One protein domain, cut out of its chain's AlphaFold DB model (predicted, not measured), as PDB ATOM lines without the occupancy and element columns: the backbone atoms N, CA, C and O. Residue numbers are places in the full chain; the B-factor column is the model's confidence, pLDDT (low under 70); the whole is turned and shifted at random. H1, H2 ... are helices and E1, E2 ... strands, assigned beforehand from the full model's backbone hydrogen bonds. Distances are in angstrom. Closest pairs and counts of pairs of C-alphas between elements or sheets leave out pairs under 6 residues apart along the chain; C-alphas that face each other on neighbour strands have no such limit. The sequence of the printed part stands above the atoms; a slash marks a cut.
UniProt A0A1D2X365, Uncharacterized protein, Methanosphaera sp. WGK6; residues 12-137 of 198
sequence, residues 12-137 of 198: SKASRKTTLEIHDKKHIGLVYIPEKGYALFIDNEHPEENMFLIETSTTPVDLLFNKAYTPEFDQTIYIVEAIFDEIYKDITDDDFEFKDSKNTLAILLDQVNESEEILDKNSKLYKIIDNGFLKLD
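AT A GLANCE: This is residues 12 to 137 of the 198 residues of an uncharacterized protein of Methanosphaera sp. WGK6 (UniProt A0A1D2X365). A twisted sheet of four strands lies in the middle, between two helices, H3 and H4, over one of its faces and a single helix, H5, over the other. H2 packs on H4, away from H5, and the loop between H3 and H4 reaches far out beyond one end of the strands. The printed part has 126 residues, with four named strands and five named helices in the order E1 E2 E3 H1 E4 H2 H3 H4 H5; the sheet's order is E1 - E2 - E3 - E4, all antiparallel, and the class is mixed, helices and strands. The whole is compact, with a radius of gyration of the C-alphas of 14.2 A and spans of 46 by 35 by 27 A.

IN THESE COORDINATES: Find C-alpha 16 at (31.431, -42.824, -7.001); from there E1, residues 16 to 23, runs 23.0 A. E2, residues 26 to 33, comes back over 22.8 A, and E3, residues 37 to 43, runs 18.2 A. Next come H1, residues 47 to 50, E4, residues 52 to 55, and H2, residues 60 to 65. Look for H3 from C-alpha 71 at (30.872, -47.879, -29.782); it takes residues 71 to 88 and is 25.7 A long. H4, residues 101 to 114, is 20.1 A long, and H5, residues 124 to 137, runs 20.3 A to C-alpha 137 at (27.069, -28.736, -21.762).

HOW THE PARTS SIT: Begin with the sheet, where E1, E2 and E3 form a meander, each strand the antiparallel neighbour of the one before. In the hairpin E1 and E2, N 18 and O 30 are 2.9 A apart, within hydrogen-bond range; in the hairpin E2 and E3, look at N 31 and O 39, 2.9 A, and between E3 and E4 at N 40 and O 52, 2.9 A. The sheet and its helices make three layers, helices on both faces of a sheet: H3 and H4 lie on the same face, H5 on the opposite face. H3 is over E2 and E3 at a height of 8.2 A, along the strands, its closest C-alphas to E3 being Ile 83 and Ile 42, 6.9 A. H4 is over E1 and E2 at a height of 8.5 A, slantwise to the strands; C-alphas 112 and 18 are its closest to E1, 5.3 A. H5 is over E3 and E4 at a height of 9.6 A, with C-alphas 133 and 53 the closest to E4, 7.3 A. H3, with residues 76 to 84 alone, touches H4 about perpendicular, at 74 degrees; the closest C-alphas are those of Val 80 and Ser 101, 5.9 A. H2 touches H4 at a steep tilt of 54 degrees, opposite ways, with the C-alphas of Pro 60 and Leu 109 closest, 5.2 A. H1 stands at the sheet's level, its closest C-alphas to E3 being Asn 50 and Phe 41, 5.5 A. In H2, H3, H4 and H5 every O i to N i+4 pair is within hydrogen-bond range; H1 is too short for such a pair.

THE WHOLE: The C-alphas of Ser 12 and Asp 94 are the two farthest apart, 46.5 A. The printed part has no cut, and the one long link is H3 to H4, residues 89 to 100. The mean pLDDT of the printed part is 88.0, and residues 12 to 13 and 67 to 70 are under 70.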
ATOM      1  N   SER A  12      24.309 -33.356  -9.288       58.69
ATOM      2  CA  SER A  12      23.250 -33.421  -8.272       58.69
ATOM      3  C   SER A  12      23.322 -34.678  -7.392       58.69
ATOM      4  O   SER A  12      23.000 -34.613  -6.200       58.69
ATOM      5  N   LYS A  13      23.795 -35.804  -7.947       68.50
ATOM      6  CA  LYS A  13      23.895 -37.119  -7.290       68.50
ATOM      7  C   LYS A  13      25.317 -37.417  -6.797       68.50
ATOM      8  O   LYS A  13      26.282 -36.819  -7.262       68.50
ATOM      9  N   ALA A  14      25.434 -38.330  -5.829       77.12
ATOM     10  CA  ALA A  14      26.718 -38.775  -5.289       77.12
ATOM     11  C   ALA A  14      27.531 -39.494  -6.376       77.12
ATOM     12  O   ALA A  14      27.116 -40.543  -6.870       77.12
ATOM     13  N   SER A  15      28.666 -38.913  -6.759       86.56
ATOM     14  CA  SER A  15      29.597 -39.526  -7.706       86.56
ATOM     15  C   SER A  15      30.454 -40.556  -6.980       86.56
ATOM     16  O   SER A  15      30.978 -40.264  -5.905       86.56
ATOM     17  N   ARG A  16      30.595 -41.750  -7.557       92.69
ATOM     18  CA  ARG A  16      31.431 -42.824  -7.001       92.69
ATOM     19  C   ARG A  16      32.817 -42.765  -7.613       92.69
ATOM     20  O   ARG A  16      32.930 -42.485  -8.806       92.69
ATOM     21  N   LYS A  17      33.850 -43.027  -6.818       94.00
ATOM     22  CA  LYS A  17      35.250 -43.023  -7.252       94.00
ATOM     23  C   LYS A  17      35.888 -44.393  -7.023       94.00
ATOM     24  O   LYS A  17      35.536 -45.098  -6.082       94.00
ATOM     25  N   THR A  18      36.824 -44.755  -7.890       95.25
ATOM     26  CA  THR A  18      37.789 -45.833  -7.665       95.25
ATOM     27  C   THR A  18      39.139 -45.465  -8.282       95.25
ATOM     28  O   THR A  18      39.222 -44.580  -9.142       95.25
ATOM     29  N   THR A  19      40.194 -46.147  -7.850       94.38
ATOM     30  CA  THR A  19      41.559 -46.007  -8.363       94.38
ATOM     31  C   THR A  19      42.217 -47.375  -8.464       94.38
ATOM     32  O   THR A  19      42.087 -48.188  -7.550       94.38
ATOM     33  N   LEU A  20      42.973 -47.607  -9.532       94.56
ATOM     34  CA  LEU A  20      43.690 -48.856  -9.769       94.56
ATOM     35  C   LEU A  20      45.165 -48.566 -10.043       94.56
ATOM     36  O   LEU A  20      45.488 -47.750 -10.905       94.56
ATOM     37  N   GLU A  21      46.062 -49.244  -9.328       93.19
ATOM     38  CA  GLU A  21      47.502 -49.132  -9.568       93.19
ATOM     39  C   GLU A  21      47.869 -49.782 -10.905       93.19
ATOM     40  O   GLU A  21      47.512 -50.935 -11.184       93.19
ATOM     41  N   ILE A  22      48.594 -49.037 -11.735       91.00
ATOM     42  CA  ILE A  22      49.036 -49.476 -13.056       91.00
ATOM     43  C   ILE A  22      50.519 -49.832 -13.023       91.00
ATOM     44  O   ILE A  22      50.859 -50.965 -13.357       91.00
ATOM     45  N   HIS A  23      51.374 -48.910 -12.572       85.75
ATOM     46  CA  HIS A  23      52.821 -49.115 -12.484       85.75
ATOM     47  C   HIS A  23      53.482 -48.072 -11.573       85.75
ATOM     48  O   HIS A  23      53.105 -46.906 -11.633       85.75
ATOM     49  N   ASP A  24      54.474 -48.461 -10.764       81.75
ATOM     50  CA  ASP A  24      55.274 -47.567  -9.911       81.75
ATOM     51  C   ASP A  24      54.448 -46.524  -9.139       81.75
ATOM     52  O   ASP A  24      54.746 -45.326  -9.141       81.75
ATOM     53  N   LYS A  25      53.373 -46.966  -8.470       82.62
ATOM     54  CA  LYS A  25      52.429 -46.095  -7.742       82.62
ATOM     55  C   LYS A  25      51.719 -45.048  -8.611       82.62
ATOM     56  O   LYS A  25      51.064 -44.153  -8.070       82.62
ATOM     57  N   LYS A  26      51.798 -45.136  -9.939       89.69
ATOM     58  CA  LYS A  26      50.914 -44.417 -10.857       89.69
ATOM     59  C   LYS A  26      49.592 -45.170 -10.915       89.69
ATOM     60  O   LYS A  26      49.555 -46.370 -11.199       89.69
ATOM     61  N   HIS A  27      48.514 -44.452 -10.637       94.12
ATOM     62  CA  HIS A  27      47.172 -45.009 -10.603       94.12
ATOM     63  C   HIS A  27      46.325 -44.379 -11.703       94.12
ATOM     64  O   HIS A  27      46.444 -43.187 -11.993       94.12
ATOM     65  N   ILE A  28      45.448 -45.184 -12.291       95.75
ATOM     66  CA  ILE A  28      44.331 -44.684 -13.086       95.75
ATOM     67  C   ILE A  28      43.120 -44.538 -12.166       95.75
ATOM     68  O   ILE A  28      42.801 -45.440 -11.389       95.75
ATOM     69  N   GLY A  29      42.467 -43.388 -12.228       95.56
ATOM     70  CA  GLY A  29      41.245 -43.083 -11.502       95.56
ATOM     71  C   GLY A  29      40.032 -43.113 -12.422       95.56
ATOM     72  O   GLY A  29      40.094 -42.659 -13.566       95.56
ATOM     73  N   LEU A  30      38.914 -43.611 -11.898       96.56
ATOM     74  CA  LEU A  30      37.604 -43.530 -12.533       96.56
ATOM     75  C   LEU A  30      36.609 -42.920 -11.548       96.56
ATOM     76  O   LEU A  30      36.453 -43.395 -10.422       96.56
ATOM     77  N   VAL A  31      35.900 -41.886 -11.992       95.50
ATOM     78  CA  VAL A  31      34.721 -41.361 -11.301       95.50
ATOM     79  C   VAL A  31      33.499 -41.622 -12.165       95.50
ATOM     80  O   VAL A  31      33.448 -41.198 -13.318       95.50
ATOM     81  N   TYR A  32      32.501 -42.291 -11.595       94.50
ATOM     82  CA  TYR A  32      31.173 -42.407 -12.180       94.50
ATOM     83  C   TYR A  32      30.276 -41.294 -11.643       94.50
ATOM     84  O   TYR A  32      30.078 -41.155 -10.431       94.50
ATOM     85  N   ILE A  33      29.702 -40.524 -12.559       91.75
ATOM     86  CA  ILE A  33      28.742 -39.474 -12.275       91.75
ATOM     87  C   ILE A  33      27.380 -39.908 -12.832       91.75
ATOM     88  O   ILE A  33      27.182 -39.907 -14.049       91.75
ATOM     89  N   PRO A  34      26.410 -40.243 -11.965       88.56
ATOM     90  CA  PRO A  34      25.081 -40.636 -12.412       88.56
ATOM     91  C   PRO A  34      24.452 -39.602 -13.354       88.56
ATOM     92  O   PRO A  34      24.458 -38.411 -13.047       88.56
ATOM     93  N   GLU A  35      23.889 -40.074 -14.472       84.50
ATOM     94  CA  GLU A  35      23.196 -39.266 -15.500       84.50
ATOM     95  C   GLU A  35      24.075 -38.243 -16.244       84.50
ATOM     96  O   GLU A  35      23.555 -37.446 -17.022       84.50
ATOM     97  N   LYS A  36      25.393 -38.268 -16.022       87.44
ATOM     98  CA  LYS A  36      26.366 -37.421 -16.724       87.44
ATOM     99  C   LYS A  36      27.426 -38.244 -17.443       87.44
ATOM    100  O   LYS A  36      27.761 -37.914 -18.572       87.44
ATOM    101  N   GLY A  37      27.931 -39.299 -16.809       91.62
ATOM    102  CA  GLY A  37      28.875 -40.227 -17.421       91.62
ATOM    103  C   GLY A  37      30.103 -40.468 -16.553       91.62
ATOM    104  O   GLY A  37      29.973 -40.743 -15.358       91.62
ATOM    105  N   TYR A  38      31.290 -40.387 -17.149       93.94
ATOM    106  CA  TYR A  38      32.541 -40.817 -16.521       93.94
ATOM    107  C   TYR A  38      33.626 -39.746 -16.585       93.94
ATOM    108  O   TYR A  38      33.713 -38.993 -17.552       93.94
ATOM    109  N   ALA A  39      34.491 -39.728 -15.574       95.06
ATOM    110  CA  ALA A  39      35.783 -39.058 -15.636       95.06
ATOM    111  C   ALA A  39      36.897 -40.093 -15.438       95.06
ATOM    112  O   ALA A  39      36.974 -40.718 -14.379       95.06
ATOM    113  N   LEU A  40      37.745 -40.262 -16.450       96.31
ATOM    114  CA  LEU A  40      38.961 -41.076 -16.409       96.31
ATOM    115  C   LEU A  40      40.165 -40.149 -16.294       96.31
ATOM    116  O   LEU A  40      40.232 -39.149 -17.006       96.31
ATOM    117  N   PHE A  41      41.098 -40.447 -15.397       95.19
ATOM    118  CA  PHE A  41      42.257 -39.588 -15.168       95.19
ATOM    119  C   PHE A  41      43.447 -40.362 -14.606       95.19
ATOM    120  O   PHE A  41      43.296 -41.462 -14.077       95.19
ATOM    121  N   ILE A  42      44.633 -39.763 -14.681       94.31
ATOM    122  CA  ILE A  42      45.794 -40.207 -13.902       94.31
ATOM    123  C   ILE A  42      45.680 -39.602 -12.505       94.31
ATOM    124  O   ILE A  42      45.607 -38.379 -12.368       94.31
ATOM    125  N   ASP A  43      45.659 -40.440 -11.471       92.50
ATOM    126  CA  ASP A  43      45.552 -39.984 -10.083       92.50
ATOM    127  C   ASP A  43      46.911 -39.463  -9.595       92.50
ATOM    128  O   ASP A  43      47.784 -40.211  -9.152       92.50
ATOM    129  N   ASN A  44      47.112 -38.157  -9.767       89.19
ATOM    130  CA  ASN A  44      48.308 -37.416  -9.379       89.19
ATOM    131  C   ASN A  44      47.921 -36.028  -8.811       89.19
ATOM    132  O   ASN A  44      46.750 -35.751  -8.561       89.19
ATOM    133  N   GLU A  45      48.890 -35.133  -8.579       86.50
ATOM    134  CA  GLU A  45      48.620 -33.789  -8.023       86.50
ATOM    135  C   GLU A  45      47.825 -32.862  -8.974       86.50
ATOM    136  O   GLU A  45      47.141 -31.922  -8.533       86.50
ATOM    137  N   HIS A  46      47.884 -33.144 -10.278       86.69
ATOM    138  CA  HIS A  46      47.297 -32.363 -11.367       86.69
ATOM    139  C   HIS A  46      46.418 -33.240 -12.271       86.69
ATOM    140  O   HIS A  46      46.697 -33.379 -13.467       86.69
ATOM    141  N   PRO A  47      45.332 -33.831 -11.733       85.19
ATOM    142  CA  PRO A  47      44.493 -34.752 -12.492       85.19
ATOM    143  C   PRO A  47      43.883 -34.083 -13.730       85.19
ATOM    144  O   PRO A  47      43.629 -34.755 -14.723       85.19
ATOM    145  N   GLU A  48      43.696 -32.759 -13.708       86.75
ATOM    146  CA  GLU A  48      43.201 -31.960 -14.832       86.75
ATOM    147  C   GLU A  48      44.028 -32.067 -16.124       86.75
ATOM    148  O   GLU A  48      43.483 -31.836 -17.201       86.75
ATOM    149  N   GLU A  49      45.320 -32.396 -16.044       86.12
ATOM    150  CA  GLU A  49      46.205 -32.446 -17.218       86.12
ATOM    151  C   GLU A  49      45.970 -33.688 -18.078       86.12
ATOM    152  O   GLU A  49      46.157 -33.640 -19.291       86.12
ATOM    153  N   ASN A  50      45.516 -34.776 -17.454       87.06
ATOM    154  CA  ASN A  50      45.316 -36.077 -18.090       87.06
ATOM    155  C   ASN A  50      43.921 -36.631 -17.780       87.06
ATOM    156  O   ASN A  50      43.762 -37.830 -17.557       87.06
ATOM    157  N   MET A  51      42.923 -35.746 -17.712       93.50
ATOM    158  CA  MET A  51      41.529 -36.102 -17.473       93.50
ATOM    159  C   MET A  51      40.723 -36.089 -18.765       93.50
ATOM    160  O   MET A  51      40.725 -35.119 -19.522       93.50
ATOM    161  N   PHE A  52      39.942 -37.145 -18.940       94.25
ATOM    162  CA  PHE A  52      38.981 -37.310 -20.012       94.25
ATOM    163  C   PHE A  52      37.585 -37.425 -19.412       94.25
ATOM    164  O   PHE A  52      37.346 -38.228 -18.510       94.25
ATOM    165  N   LEU A  53      36.666 -36.607 -19.920       93.12
ATOM    166  CA  LEU A  53      35.257 -36.643 -19.556       93.12
ATOM    167  C   LEU A  53      34.476 -37.305 -20.684       93.12
ATOM    168  O   LEU A  53      34.592 -36.901 -21.841       93.12
ATOM    169  N   ILE A  54      33.689 -38.314 -20.334       91.44
ATOM    170  CA  ILE A  54      32.853 -39.070 -21.260       91.44
ATOM    171  C   ILE A  54      31.412 -38.789 -20.872       91.44
ATOM    172  O   ILE A  54      30.971 -39.201 -19.797       91.44
ATOM    173  N   GLU A  55      30.696 -38.064 -21.726       89.19
ATOM    174  CA  GLU A  55      29.282 -37.780 -21.518       89.19
ATOM    175  C   GLU A  55      28.432 -38.962 -21.981       89.19
ATOM    176  O   GLU A  55      28.486 -39.365 -23.142       89.19
ATOM    177  N   THR A  56      27.660 -39.531 -21.057       87.94
ATOM    178  CA  THR A  56      26.819 -40.696 -21.332       87.94
ATOM    179  C   THR A  56      25.798 -40.954 -20.226       87.94
ATOM    180  O   THR A  56      25.997 -40.614 -19.057       87.94
ATOM    181  N   SER A  57      24.695 -41.600 -20.598       87.31
ATOM    182  CA  SER A  57      23.703 -42.142 -19.671       87.31
ATOM    183  C   SER A  57      23.948 -43.610 -19.300       87.31
ATOM    184  O   SER A  57      23.287 -44.113 -18.387       87.31
ATOM    185  N   THR A  58      24.884 -44.295 -19.963       89.44
ATOM    186  CA  THR A  58      25.181 -45.714 -19.741       89.44
ATOM    187  C   THR A  58      25.769 -45.924 -18.347       89.44
ATOM    188  O   THR A  58      26.740 -45.270 -17.962       89.44
ATOM    189  N   THR A  59      25.195 -46.843 -17.566       91.62
ATOM    190  CA  THR A  59      25.688 -47.157 -16.215       91.62
ATOM    191  C   THR A  59      26.930 -48.058 -16.259       91.62
ATOM    192  O   THR A  59      27.152 -48.720 -17.275       91.62
ATOM    193  N   PRO A  60      27.735 -48.146 -15.176       91.44
ATOM    194  CA  PRO A  60      28.916 -49.008 -15.176       91.44
ATOM    195  C   PRO A  60      28.564 -50.468 -15.468       91.44
ATOM    196  O   PRO A  60      29.257 -51.132 -16.228       91.44
ATOM    197  N   VAL A  61      27.440 -50.936 -14.915       90.81
ATOM    198  CA  VAL A  61      26.887 -52.277 -15.140       90.81
ATOM    199  C   VAL A  61      26.530 -52.467 -16.610       90.81
ATOM    200  O   VAL A  61      26.974 -53.432 -17.224       90.81
ATOM    201  N   ASP A  62      25.780 -51.540 -17.206       89.56
ATOM    202  CA  ASP A  62      25.357 -51.667 -18.605       89.56
ATOM    203  C   ASP A  62      26.551 -51.642 -19.563       89.56
ATOM    204  O   ASP A  62      26.602 -52.436 -20.505       89.56
ATOM    205  N   LEU A  63      27.535 -50.777 -19.297       86.75
ATOM    206  CA  LEU A  63      28.771 -50.687 -20.073       86.75
ATOM    207  C   LEU A  63      29.606 -51.972 -19.927       86.75
ATOM    208  O   LEU A  63      30.166 -52.472 -20.904       86.75
ATOM    209  N   LEU A  64      29.630 -52.557 -18.725       86.75
ATOM    210  CA  LEU A  64      30.311 -53.814 -18.424       86.75
ATOM    211  C   LEU A  64      29.584 -55.045 -18.989       86.75
ATOM    212  O   LEU A  64      30.245 -56.020 -19.317       86.75
ATOM    213  N   PHE A  65      28.262 -55.077 -19.124       82.94
ATOM    214  CA  PHE A  65      27.574 -56.250 -19.689       82.94
ATOM    215  C   PHE A  65      27.414 -56.170 -21.214       82.94
ATOM    216  O   PHE A  65      27.385 -57.208 -21.874       82.94
ATOM    217  N   ASN A  66      27.432 -54.966 -21.796       74.12
ATOM    218  CA  ASN A  66      27.322 -54.747 -23.245       74.12
ATOM    219  C   ASN A  66      28.678 -54.508 -23.950       74.12
ATOM    220  O   ASN A  66      28.712 -53.915 -25.034       74.12
ATOM    221  N   LYS A  67      29.792 -55.009 -23.379       65.06
ATOM    222  CA  LYS A  67      31.189 -54.746 -23.819       65.06
ATOM    223  C   LYS A  67      31.481 -54.973 -25.307       65.06
ATOM    224  O   LYS A  67      32.480 -54.479 -25.805       65.06
ATOM    225  N   ALA A  68      30.705 -55.815 -25.990       57.00
ATOM    226  CA  ALA A  68      31.004 -56.274 -27.350       57.00
ATOM    227  C   ALA A  68      30.210 -55.550 -28.453       57.00
ATOM    228  O   ALA A  68      30.444 -55.817 -29.628       57.00
ATOM    229  N   TYR A  69      29.263 -54.675 -28.095       57.34
ATOM    230  CA  TYR A  69      28.290 -54.139 -29.058       57.34
ATOM    231  C   TYR A  69      28.056 -52.629 -28.954       57.34
ATOM    232  O   TYR A  69      27.167 -52.111 -29.629       57.34
ATOM    233  N   THR A  70      28.826 -51.911 -28.129       69.94
ATOM    234  CA  THR A  70      28.651 -50.463 -27.964       69.94
ATOM    235  C   THR A  70      29.901 -49.711 -28.428       69.94
ATOM    236  O   THR A  70      30.977 -49.933 -27.877       69.94
ATOM    237  N   PRO A  71      29.778 -48.780 -29.398       79.62
ATOM    238  CA  PRO A  71      30.872 -47.879 -29.782       79.62
ATOM    239  C   PRO A  71      31.464 -47.110 -28.592       79.62
ATOM    240  O   PRO A  71      32.611 -46.687 -28.617       79.62
ATOM    241  N   GLU A  72      30.661 -46.931 -27.547       81.75
ATOM    242  CA  GLU A  72      31.024 -46.267 -26.304       81.75
ATOM    243  C   GLU A  72      32.067 -47.052 -25.487       81.75
ATOM    244  O   GLU A  72      32.997 -46.456 -24.939       81.75
ATOM    245  N   PHE A  73      31.963 -48.387 -25.440       85.25
ATOM    246  CA  PHE A  73      32.951 -49.226 -24.761       85.25
ATOM    247  C   PHE A  73      34.311 -49.142 -25.459       85.25
ATOM    248  O   PHE A  73      35.322 -48.923 -24.795       85.25
ATOM    249  N   ASP A  74      34.326 -49.217 -26.792       85.88
ATOM    250  CA  ASP A  74      35.551 -49.088 -27.589       85.88
ATOM    251  C   ASP A  74      36.186 -47.698 -27.420       85.88
ATOM    252  O   ASP A  74      37.385 -47.586 -27.175       85.88
ATOM    253  N   GLN A  75      35.381 -46.630 -27.453       87.50
ATOM    254  CA  GLN A  75      35.849 -45.267 -27.163       87.50
ATOM    255  C   GLN A  75      36.477 -45.145 -25.774       87.50
ATOM    256  O   GLN A  75      37.500 -44.481 -25.610       87.50
ATOM    257  N   THR A  76      35.890 -45.808 -24.780       90.50
ATOM    258  CA  THR A  76      36.417 -45.797 -23.415       90.50
ATOM    259  C   THR A  76      37.727 -46.581 -23.315       90.50
ATOM    260  O   THR A  76      38.643 -46.132 -22.627       90.50
ATOM    261  N   ILE A  77      37.869 -47.702 -24.038       92.25
ATOM    262  CA  ILE A  77      39.144 -48.431 -24.143       92.25
ATOM    263  C   ILE A  77      40.237 -47.522 -24.705       92.25
ATOM    264  O   ILE A  77      41.306 -47.437 -24.106       92.25
ATOM    265  N   TYR A  78      39.962 -46.791 -25.788       91.38
ATOM    266  CA  TYR A  78      40.951 -45.886 -26.384       91.38
ATOM    267  C   TYR A  78      41.420 -44.798 -25.411       91.38
ATOM    268  O   TYR A  78      42.582 -44.397 -25.430       91.38
ATOM    269  N   ILE A  79      40.538 -44.323 -24.531       93.75
ATOM    270  CA  ILE A  79      40.912 -43.365 -23.483       93.75
ATOM    271  C   ILE A  79      41.828 -44.021 -22.443       93.75
ATOM    272  O   ILE A  79      42.800 -43.403 -22.013       93.75
ATOM    273  N   VAL A  80      41.552 -45.269 -22.050       94.62
ATOM    274  CA  VAL A  80      42.433 -46.023 -21.142       94.62
ATOM    275  C   VAL A  80      43.808 -46.242 -21.774       94.62
ATOM    276  O   VAL A  80      44.814 -46.069 -21.093       94.62
ATOM    277  N   GLU A  81      43.869 -46.549 -23.069       93.75
ATOM    278  CA  GLU A  81      45.128 -46.672 -23.817       93.75
ATOM    279  C   GLU A  81      45.905 -45.354 -23.847       93.75
ATOM    280  O   GLU A  81      47.089 -45.343 -23.531       93.75
ATOM    281  N   ALA A  82      45.239 -44.224 -24.100       91.88
ATOM    282  CA  ALA A  82      45.887 -42.912 -24.051       91.88
ATOM    283  C   ALA A  82      46.447 -42.581 -22.653       91.88
ATOM    284  O   ALA A  82      47.507 -41.968 -22.527       91.88
ATOM    285  N   ILE A  83      45.751 -42.995 -21.588       93.44
ATOM    286  CA  ILE A  83      46.256 -42.869 -20.214       93.44
ATOM    287  C   ILE A  83      47.468 -43.782 -19.995       93.44
ATOM    288  O   ILE A  83      48.432 -43.375 -19.345       93.44
ATOM    289  N   PHE A  84      47.445 -45.003 -20.529       93.19
ATOM    290  CA  PHE A  84      48.571 -45.931 -20.454       93.19
ATOM    291  C   PHE A  84      49.800 -45.398 -21.175       93.19
ATOM    292  O   PHE A  84      50.874 -45.424 -20.581       93.19
ATOM    293  N   ASP A  85      49.647 -44.845 -22.376       91.19
ATOM    294  CA  ASP A  85      50.742 -44.215 -23.115       91.19
ATOM    295  C   ASP A  85      51.438 -43.146 -22.265       91.19
ATOM    296  O   ASP A  85      52.663 -43.110 -22.184       91.19
ATOM    297  N   GLU A  86      50.671 -42.320 -21.550       91.00
ATOM    298  CA  GLU A  86      51.221 -41.291 -20.664       91.00
ATOM    299  C   GLU A  86      51.866 -41.879 -19.393       91.00
ATOM    300  O   GLU A  86      52.914 -41.409 -18.939       91.00
ATOM    301  N   ILE A  87      51.279 -42.925 -18.803       90.62
ATOM    302  CA  ILE A  87      51.841 -43.616 -17.629       90.62
ATOM    303  C   ILE A  87      53.165 -44.305 -17.986       90.62
ATOM    304  O   ILE A  87      54.113 -44.249 -17.191       90.62
ATOM    305  N   TYR A  88      53.237 -44.919 -19.166       90.94
ATOM    306  CA  TYR A  88      54.351 -45.739 -19.631       90.94
ATOM    307  C   TYR A  88      55.372 -44.983 -20.489       90.94
ATOM    308  O   TYR A  88      56.390 -45.565 -20.846       90.94
ATOM    309  N   LYS A  89      55.160 -43.694 -20.784       88.69
ATOM    310  CA  LYS A  89      56.008 -42.900 -21.698       88.69
ATOM    311  C   LYS A  89      57.513 -42.932 -21.402       88.69
ATOM    312  O   LYS A  89      58.317 -42.784 -22.316       88.69
ATOM    313  N   ASP A  90      57.876 -43.089 -20.129       86.38
ATOM    314  CA  ASP A  90      59.262 -43.072 -19.649       86.38
ATOM    315  C   ASP A  90      59.802 -44.486 -19.355       86.38
ATOM    316  O   ASP A  90      60.918 -44.628 -18.858       86.38
ATOM    317  N   ILE A  91      59.015 -45.535 -19.624       86.12
ATOM    318  CA  ILE A  91      59.431 -46.922 -19.422       86.12
ATOM    319  C   ILE A  91      60.261 -47.367 -20.619       86.12
ATOM    320  O   ILE A  91      59.817 -47.328 -21.765       86.12
ATOM    321  N   THR A  92      61.474 -47.817 -20.327       79.06
ATOM    322  CA  THR A  92      62.427 -48.332 -21.317       79.06
ATOM    323  C   THR A  92      62.823 -49.780 -21.041       79.06
ATOM    324  O   THR A  92      63.804 -50.250 -21.604       79.06
ATOM    325  N   ASP A  93      62.148 -50.446 -20.104       78.75
ATOM    326  CA  ASP A  93      62.451 -51.820 -19.716       78.75
ATOM    327  C   ASP A  93      61.800 -52.798 -20.701       78.75
ATOM    328  O   ASP A  93      60.579 -52.803 -20.864       78.75
ATOM    329  N   ASP A  94      62.629 -53.605 -21.360       71.38
ATOM    330  CA  ASP A  94      62.200 -54.573 -22.372       71.38
ATOM    331  C   ASP A  94      61.432 -55.761 -21.757       71.38
ATOM    332  O   ASP A  94      60.659 -56.415 -22.459       71.38
ATOM    333  N   ASP A  95      61.598 -56.017 -20.452       72.94
ATOM    334  CA  ASP A  95      60.905 -57.090 -19.722       72.94
ATOM    335  C   ASP A  95      59.603 -56.604 -19.045       72.94
ATOM    336  O   ASP A  95      58.979 -57.329 -18.261       72.94
ATOM    337  N   PHE A  96      59.162 -55.375 -19.334       77.25
ATOM    338  CA  PHE A  96      57.947 -54.803 -18.761       77.25
ATOM    339  C   PHE A  96      56.664 -55.417 -19.351       77.25
ATOM    340  O   PHE A  96      56.433 -55.406 -20.561       77.25
ATOM    341  N   GLU A  97      55.769 -55.896 -18.480       82.06
ATOM    342  CA  GLU A  97      54.455 -56.403 -18.881       82.06
ATOM    343  C   GLU A  97      53.404 -55.282 -18.874       82.06
ATOM    344  O   GLU A  97      52.957 -54.807 -17.825       82.06
ATOM    345  N   PHE A  98      52.973 -54.881 -20.069       84.31
ATOM    346  CA  PHE A  98      51.900 -53.908 -20.239       84.31
ATOM    347  C   PHE A  98      50.553 -54.491 -19.805       84.31
ATOM    348  O   PHE A  98      50.142 -55.564 -20.249       84.31
ATOM    349  N   LYS A  99      49.818 -53.745 -18.975       87.25
ATOM    350  CA  LYS A  99      48.437 -54.109 -18.633       87.25
ATOM    351  C   LYS A  99      47.524 -54.032 -19.857       87.25
ATOM    352  O   LYS A  99      47.604 -53.094 -20.641       87.25
ATOM    353  N   ASP A 100      46.593 -54.978 -19.959       92.25
ATOM    354  CA  ASP A 100      45.535 -54.967 -20.974       92.25
ATOM    355  C   ASP A 100      44.494 -53.872 -20.668       92.25
ATOM    356  O   ASP A 100      43.918 -53.823 -19.570       92.25
ATOM    357  N   SER A 101      44.256 -52.978 -21.630       92.00
ATOM    358  CA  SER A 101      43.364 -51.815 -21.496       92.00
ATOM    359  C   SER A 101      41.915 -52.234 -21.241       92.00
ATOM    360  O   SER A 101      41.246 -51.700 -20.352       92.00
ATOM    361  N   LYS A 102      41.443 -53.262 -21.951       92.31
ATOM    362  CA  LYS A 102      40.080 -53.793 -21.835       92.31
ATOM    363  C   LYS A 102      39.816 -54.438 -20.477       92.31
ATOM    364  O   LYS A 102      38.765 -54.200 -19.876       92.31
ATOM    365  N   ASN A 103      40.750 -55.243 -19.981       92.50
ATOM    366  CA  ASN A 103      40.663 -55.853 -18.660       92.50
ATOM    367  C   ASN A 103      40.731 -54.787 -17.559       92.50
ATOM    368  O   ASN A 103      39.937 -54.816 -16.622       92.50
ATOM    369  N   THR A 104      41.612 -53.798 -17.709       94.56
ATOM    370  CA  THR A 104      41.717 -52.666 -16.772       94.56
ATOM    371  C   THR A 104      40.404 -51.891 -16.698       94.56
ATOM    372  O   THR A 104      39.897 -51.656 -15.602       94.56
ATOM    373  N   LEU A 105      39.801 -51.556 -17.843       94.62
ATOM    374  CA  LEU A 105      38.494 -50.903 -17.879       94.62
ATOM    375  C   LEU A 105      37.418 -51.754 -17.193       94.62
ATOM    376  O   LEU A 105      36.625 -51.232 -16.416       94.62
ATOM    377  N   ALA A 106      37.401 -53.064 -17.448       93.25
ATOM    378  CA  ALA A 106      36.449 -53.965 -16.807       93.25
ATOM    379  C   ALA A 106      36.578 -53.949 -15.275       93.25
ATOM    380  O   ALA A 106      35.559 -53.855 -14.598       93.25
ATOM    381  N   ILE A 107      37.806 -53.987 -14.748       94.50
ATOM    382  CA  ILE A 107      38.074 -53.907 -13.305       94.50
ATOM    383  C   ILE A 107      37.609 -52.558 -12.745       94.50
ATOM    384  O   ILE A 107      36.939 -52.526 -11.719       94.50
ATOM    385  N   LEU A 108      37.913 -51.445 -13.420       95.56
ATOM    386  CA  LEU A 108      37.495 -50.111 -12.975       95.56
ATOM    387  C   LEU A 108      35.970 -49.965 -12.923       95.56
ATOM    388  O   LEU A 108      35.440 -49.419 -11.956       95.56
ATOM    389  N   LEU A 109      35.262 -50.447 -13.947       94.56
ATOM    390  CA  LEU A 109      33.800 -50.389 -14.012       94.56
ATOM    391  C   LEU A 109      33.139 -51.254 -12.934       94.56
ATOM    392  O   LEU A 109      32.141 -50.837 -12.347       94.56
ATOM    393  N   ASP A 110      33.705 -52.426 -12.661       94.25
ATOM    394  CA  ASP A 110      33.247 -53.312 -11.593       94.25
ATOM    395  C   ASP A 110      33.457 -52.656 -10.217       94.25
ATOM    396  O   ASP A 110      32.510 -52.434  -9.462       94.25
ATOM    397  N   GLN A 111      34.675 -52.177  -9.951       95.06
ATOM    398  CA  GLN A 111      35.027 -51.513  -8.696       95.06
ATOM    399  C   GLN A 111      34.228 -50.232  -8.451       95.06
ATOM    400  O   GLN A 111      33.749 -50.020  -7.342       95.06
ATOM    401  N   VAL A 112      34.050 -49.361  -9.452       94.00
ATOM    402  CA  VAL A 112      33.278 -48.117  -9.264       94.00
ATOM    403  C   VAL A 112      31.793 -48.401  -9.037       94.00
ATOM    404  O   VAL A 112      31.082 -47.580  -8.452       94.00
ATOM    405  N   ASN A 113      31.304 -49.550  -9.508       89.69
ATOM    406  CA  ASN A 113      29.934 -49.968  -9.278       89.69
ATOM    407  C   ASN A 113      29.705 -50.453  -7.842       89.69
ATOM    408  O   ASN A 113      28.636 -50.195  -7.284       89.69
ATOM    409  N   GLU A 114      30.700 -51.111  -7.253       88.75
ATOM    410  CA  GLU A 114      30.665 -51.607  -5.872       88.75
ATOM    411  C   GLU A 114      31.203 -50.595  -4.848       88.75
ATOM    412  O   GLU A 114      30.976 -50.745  -3.650       88.75
ATOM    413  N   SER A 115      31.889 -49.544  -5.306       86.56
ATOM    414  CA  SER A 115      32.551 -48.570  -4.440       86.56
ATOM    415  C   SER A 115      31.569 -47.800  -3.554       86.56
ATOM    416  O   SER A 115      30.608 -47.180  -4.026       86.56
ATOM    417  N   GLU A 116      31.881 -47.773  -2.260       82.94
ATOM    418  CA  GLU A 116      31.272 -46.880  -1.271       82.94
ATOM    419  C   GLU A 116      31.994 -45.521  -1.193       82.94
ATOM    420  O   GLU A 116      31.519 -44.606  -0.514       82.94
ATOM    421  N   GLU A 117      33.130 -45.352  -1.888       87.00
ATOM    422  CA  GLU A 117      33.865 -44.086  -1.927       87.00
ATOM    423  C   GLU A 117      33.075 -43.056  -2.741       87.00
ATOM    424  O   GLU A 117      33.035 -43.066  -3.977       87.00
ATOM    425  N   ILE A 118      32.441 -42.137  -2.017       88.06
ATOM    426  CA  ILE A 118      31.749 -40.990  -2.592       88.06
ATOM    427  C   ILE A 118      32.742 -39.843  -2.748       88.06
ATOM    428  O   ILE A 118      33.411 -39.434  -1.797       88.06
ATOM    429  N   LEU A 119      32.786 -39.272  -3.947       89.38
ATOM    430  CA  LEU A 119      33.578 -38.090  -4.231       89.38
ATOM    431  C   LEU A 119      33.042 -36.885  -3.441       89.38
ATOM    432  O   LEU A 119      31.910 -36.440  -3.647       89.38
ATOM    433  N   ASP A 120      33.873 -36.331  -2.555       87.00
ATOM    434  CA  ASP A 120      33.523 -35.147  -1.769       87.00
ATOM    435  C   ASP A 120      33.323 -33.921  -2.674       87.00
ATOM    436  O   ASP A 120      34.223 -33.526  -3.423       87.00
ATOM    437  N   LYS A 121      32.165 -33.267  -2.534       86.44
ATOM    438  CA  LYS A 121      31.789 -32.046  -3.260       86.44
ATOM    439  C   LYS A 121      32.749 -30.878  -3.020       86.44
ATOM    440  O   LYS A 121      32.855 -29.974  -3.849       86.44
ATOM    441  N   ASN A 122      33.457 -30.871  -1.892       86.38
ATOM    442  CA  ASN A 122      34.424 -29.820  -1.578       86.38
ATOM    443  C   ASN A 122      35.820 -30.083  -2.156       86.38
ATOM    444  O   ASN A 122      36.632 -29.148  -2.205       86.38
ATOM    445  N   SER A 123      36.085 -31.309  -2.623       89.38
ATOM    446  CA  SER A 123      37.383 -31.716  -3.163       89.38
ATOM    447  C   SER A 123      37.758 -30.939  -4.431       89.38
ATOM    448  O   SER A 123      36.902 -30.489  -5.200       89.38
ATOM    449  N   LYS A 124      39.070 -30.789  -4.669       90.94
ATOM    450  CA  LYS A 124      39.600 -30.193  -5.910       90.94
ATOM    451  C   LYS A 124      39.105 -30.980  -7.132       90.94
ATOM    452  O   LYS A 124      38.639 -30.373  -8.089       90.94
ATOM    453  N   LEU A 125      39.146 -32.313  -7.052       91.50
ATOM    454  CA  LEU A 125      38.739 -33.218  -8.125       91.50
ATOM    455  C   LEU A 125      37.267 -33.031  -8.517       91.50
ATOM    456  O   LEU A 125      36.979 -32.856  -9.698       91.50
ATOM    457  N   TYR A 126      36.348 -32.974  -7.545       91.81
ATOM    458  CA  TYR A 126      34.930 -32.724  -7.826       91.81
ATOM    459  C   TYR A 126      34.722 -31.419  -8.590       91.81
ATOM    460  O   TYR A 126      34.037 -31.403  -9.606       91.81
ATOM    461  N   LYS A 127      35.357 -30.331  -8.142       90.81
ATOM    462  CA  LYS A 127      35.230 -29.018  -8.789       90.81
ATOM    463  C   LYS A 127      35.791 -29.014 -10.211       90.81
ATOM    464  O   LYS A 127      35.253 -28.311 -11.059       90.81
ATOM    465  N   ILE A 128      36.866 -29.756 -10.476       91.62
ATOM    466  CA  ILE A 128      37.414 -29.901 -11.833       91.62
ATOM    467  C   ILE A 128      36.399 -30.613 -12.729       91.62
ATOM    468  O   ILE A 128      36.067 -30.094 -13.793       91.62
ATOM    469  N   ILE A 129      35.876 -31.753 -12.273       92.25
ATOM    470  CA  ILE A 129      34.916 -32.566 -13.028       92.25
ATOM    471  C   ILE A 129      33.626 -31.777 -13.290       92.25
ATOM    472  O   ILE A 129      33.186 -31.693 -14.434       92.25
ATOM    473  N   ASP A 130      33.051 -31.155 -12.259       90.75
ATOM    474  CA  ASP A 130      31.811 -30.371 -12.351       90.75
ATOM    475  C   ASP A 130      31.954 -29.207 -13.346       90.75
ATOM    476  O   ASP A 130      31.141 -29.055 -14.257       90.75
ATOM    477  N   ASN A 131      33.051 -28.443 -13.263       89.25
ATOM    478  CA  ASN A 131      33.332 -27.374 -14.225       89.25
ATOM    479  C   ASN A 131      33.570 -27.904 -15.646       89.25
ATOM    480  O   ASN A 131      33.216 -27.236 -16.620       89.25
ATOM    481  N   GLY A 132      34.190 -29.076 -15.777       88.94
ATOM    482  CA  GLY A 132      34.438 -29.710 -17.064       88.94
ATOM    483  C   GLY A 132      33.141 -30.111 -17.766       88.94
ATOM    484  O   GLY A 132      32.935 -29.718 -18.913       88.94
ATOM    485  N   PHE A 133      32.228 -30.789 -17.066       88.81
ATOM    486  CA  PHE A 133      30.904 -31.117 -17.609       88.81
ATOM    487  C   PHE A 133      30.061 -29.871 -17.881       88.81
ATOM    488  O   PHE A 133      29.437 -29.784 -18.934       88.81
ATOM    489  N   LEU A 134      30.098 -28.865 -17.002       87.00
ATOM    490  CA  LEU A 134      29.430 -27.585 -17.252       87.00
ATOM    491  C   LEU A 134      29.907 -26.957 -18.570       87.00
ATOM    492  O   LEU A 134      29.110 -26.418 -19.337       87.00
ATOM    493  N   LYS A 135      31.214 -27.008 -18.837       87.25
ATOM    494  CA  LYS A 135      31.785 -26.478 -20.074       87.25
ATOM    495  C   LYS A 135      31.337 -27.280 -21.297       87.25
ATOM    496  O   LYS A 135      30.974 -26.656 -22.290       87.25
ATOM    497  N   LEU A 136      31.320 -28.612 -21.212       84.94
ATOM    498  CA  LEU A 136      30.816 -29.482 -22.283       84.94
ATOM    499  C   LEU A 136      29.351 -29.170 -22.615       84.94
ATOM    500  O   LEU A 136      29.047 -28.884 -23.773       84.94
ATOM    501  N   ASP A 137      28.485 -29.089 -21.599       83.38
ATOM    502  CA  ASP A 137      27.069 -28.736 -21.762       83.38
ATOM    503  C   ASP A 137      26.911 -27.374 -22.477       83.38
ATOM    504  O   ASP A 137      26.071 -27.192 -23.364       83.38
TER     505      ASP A 137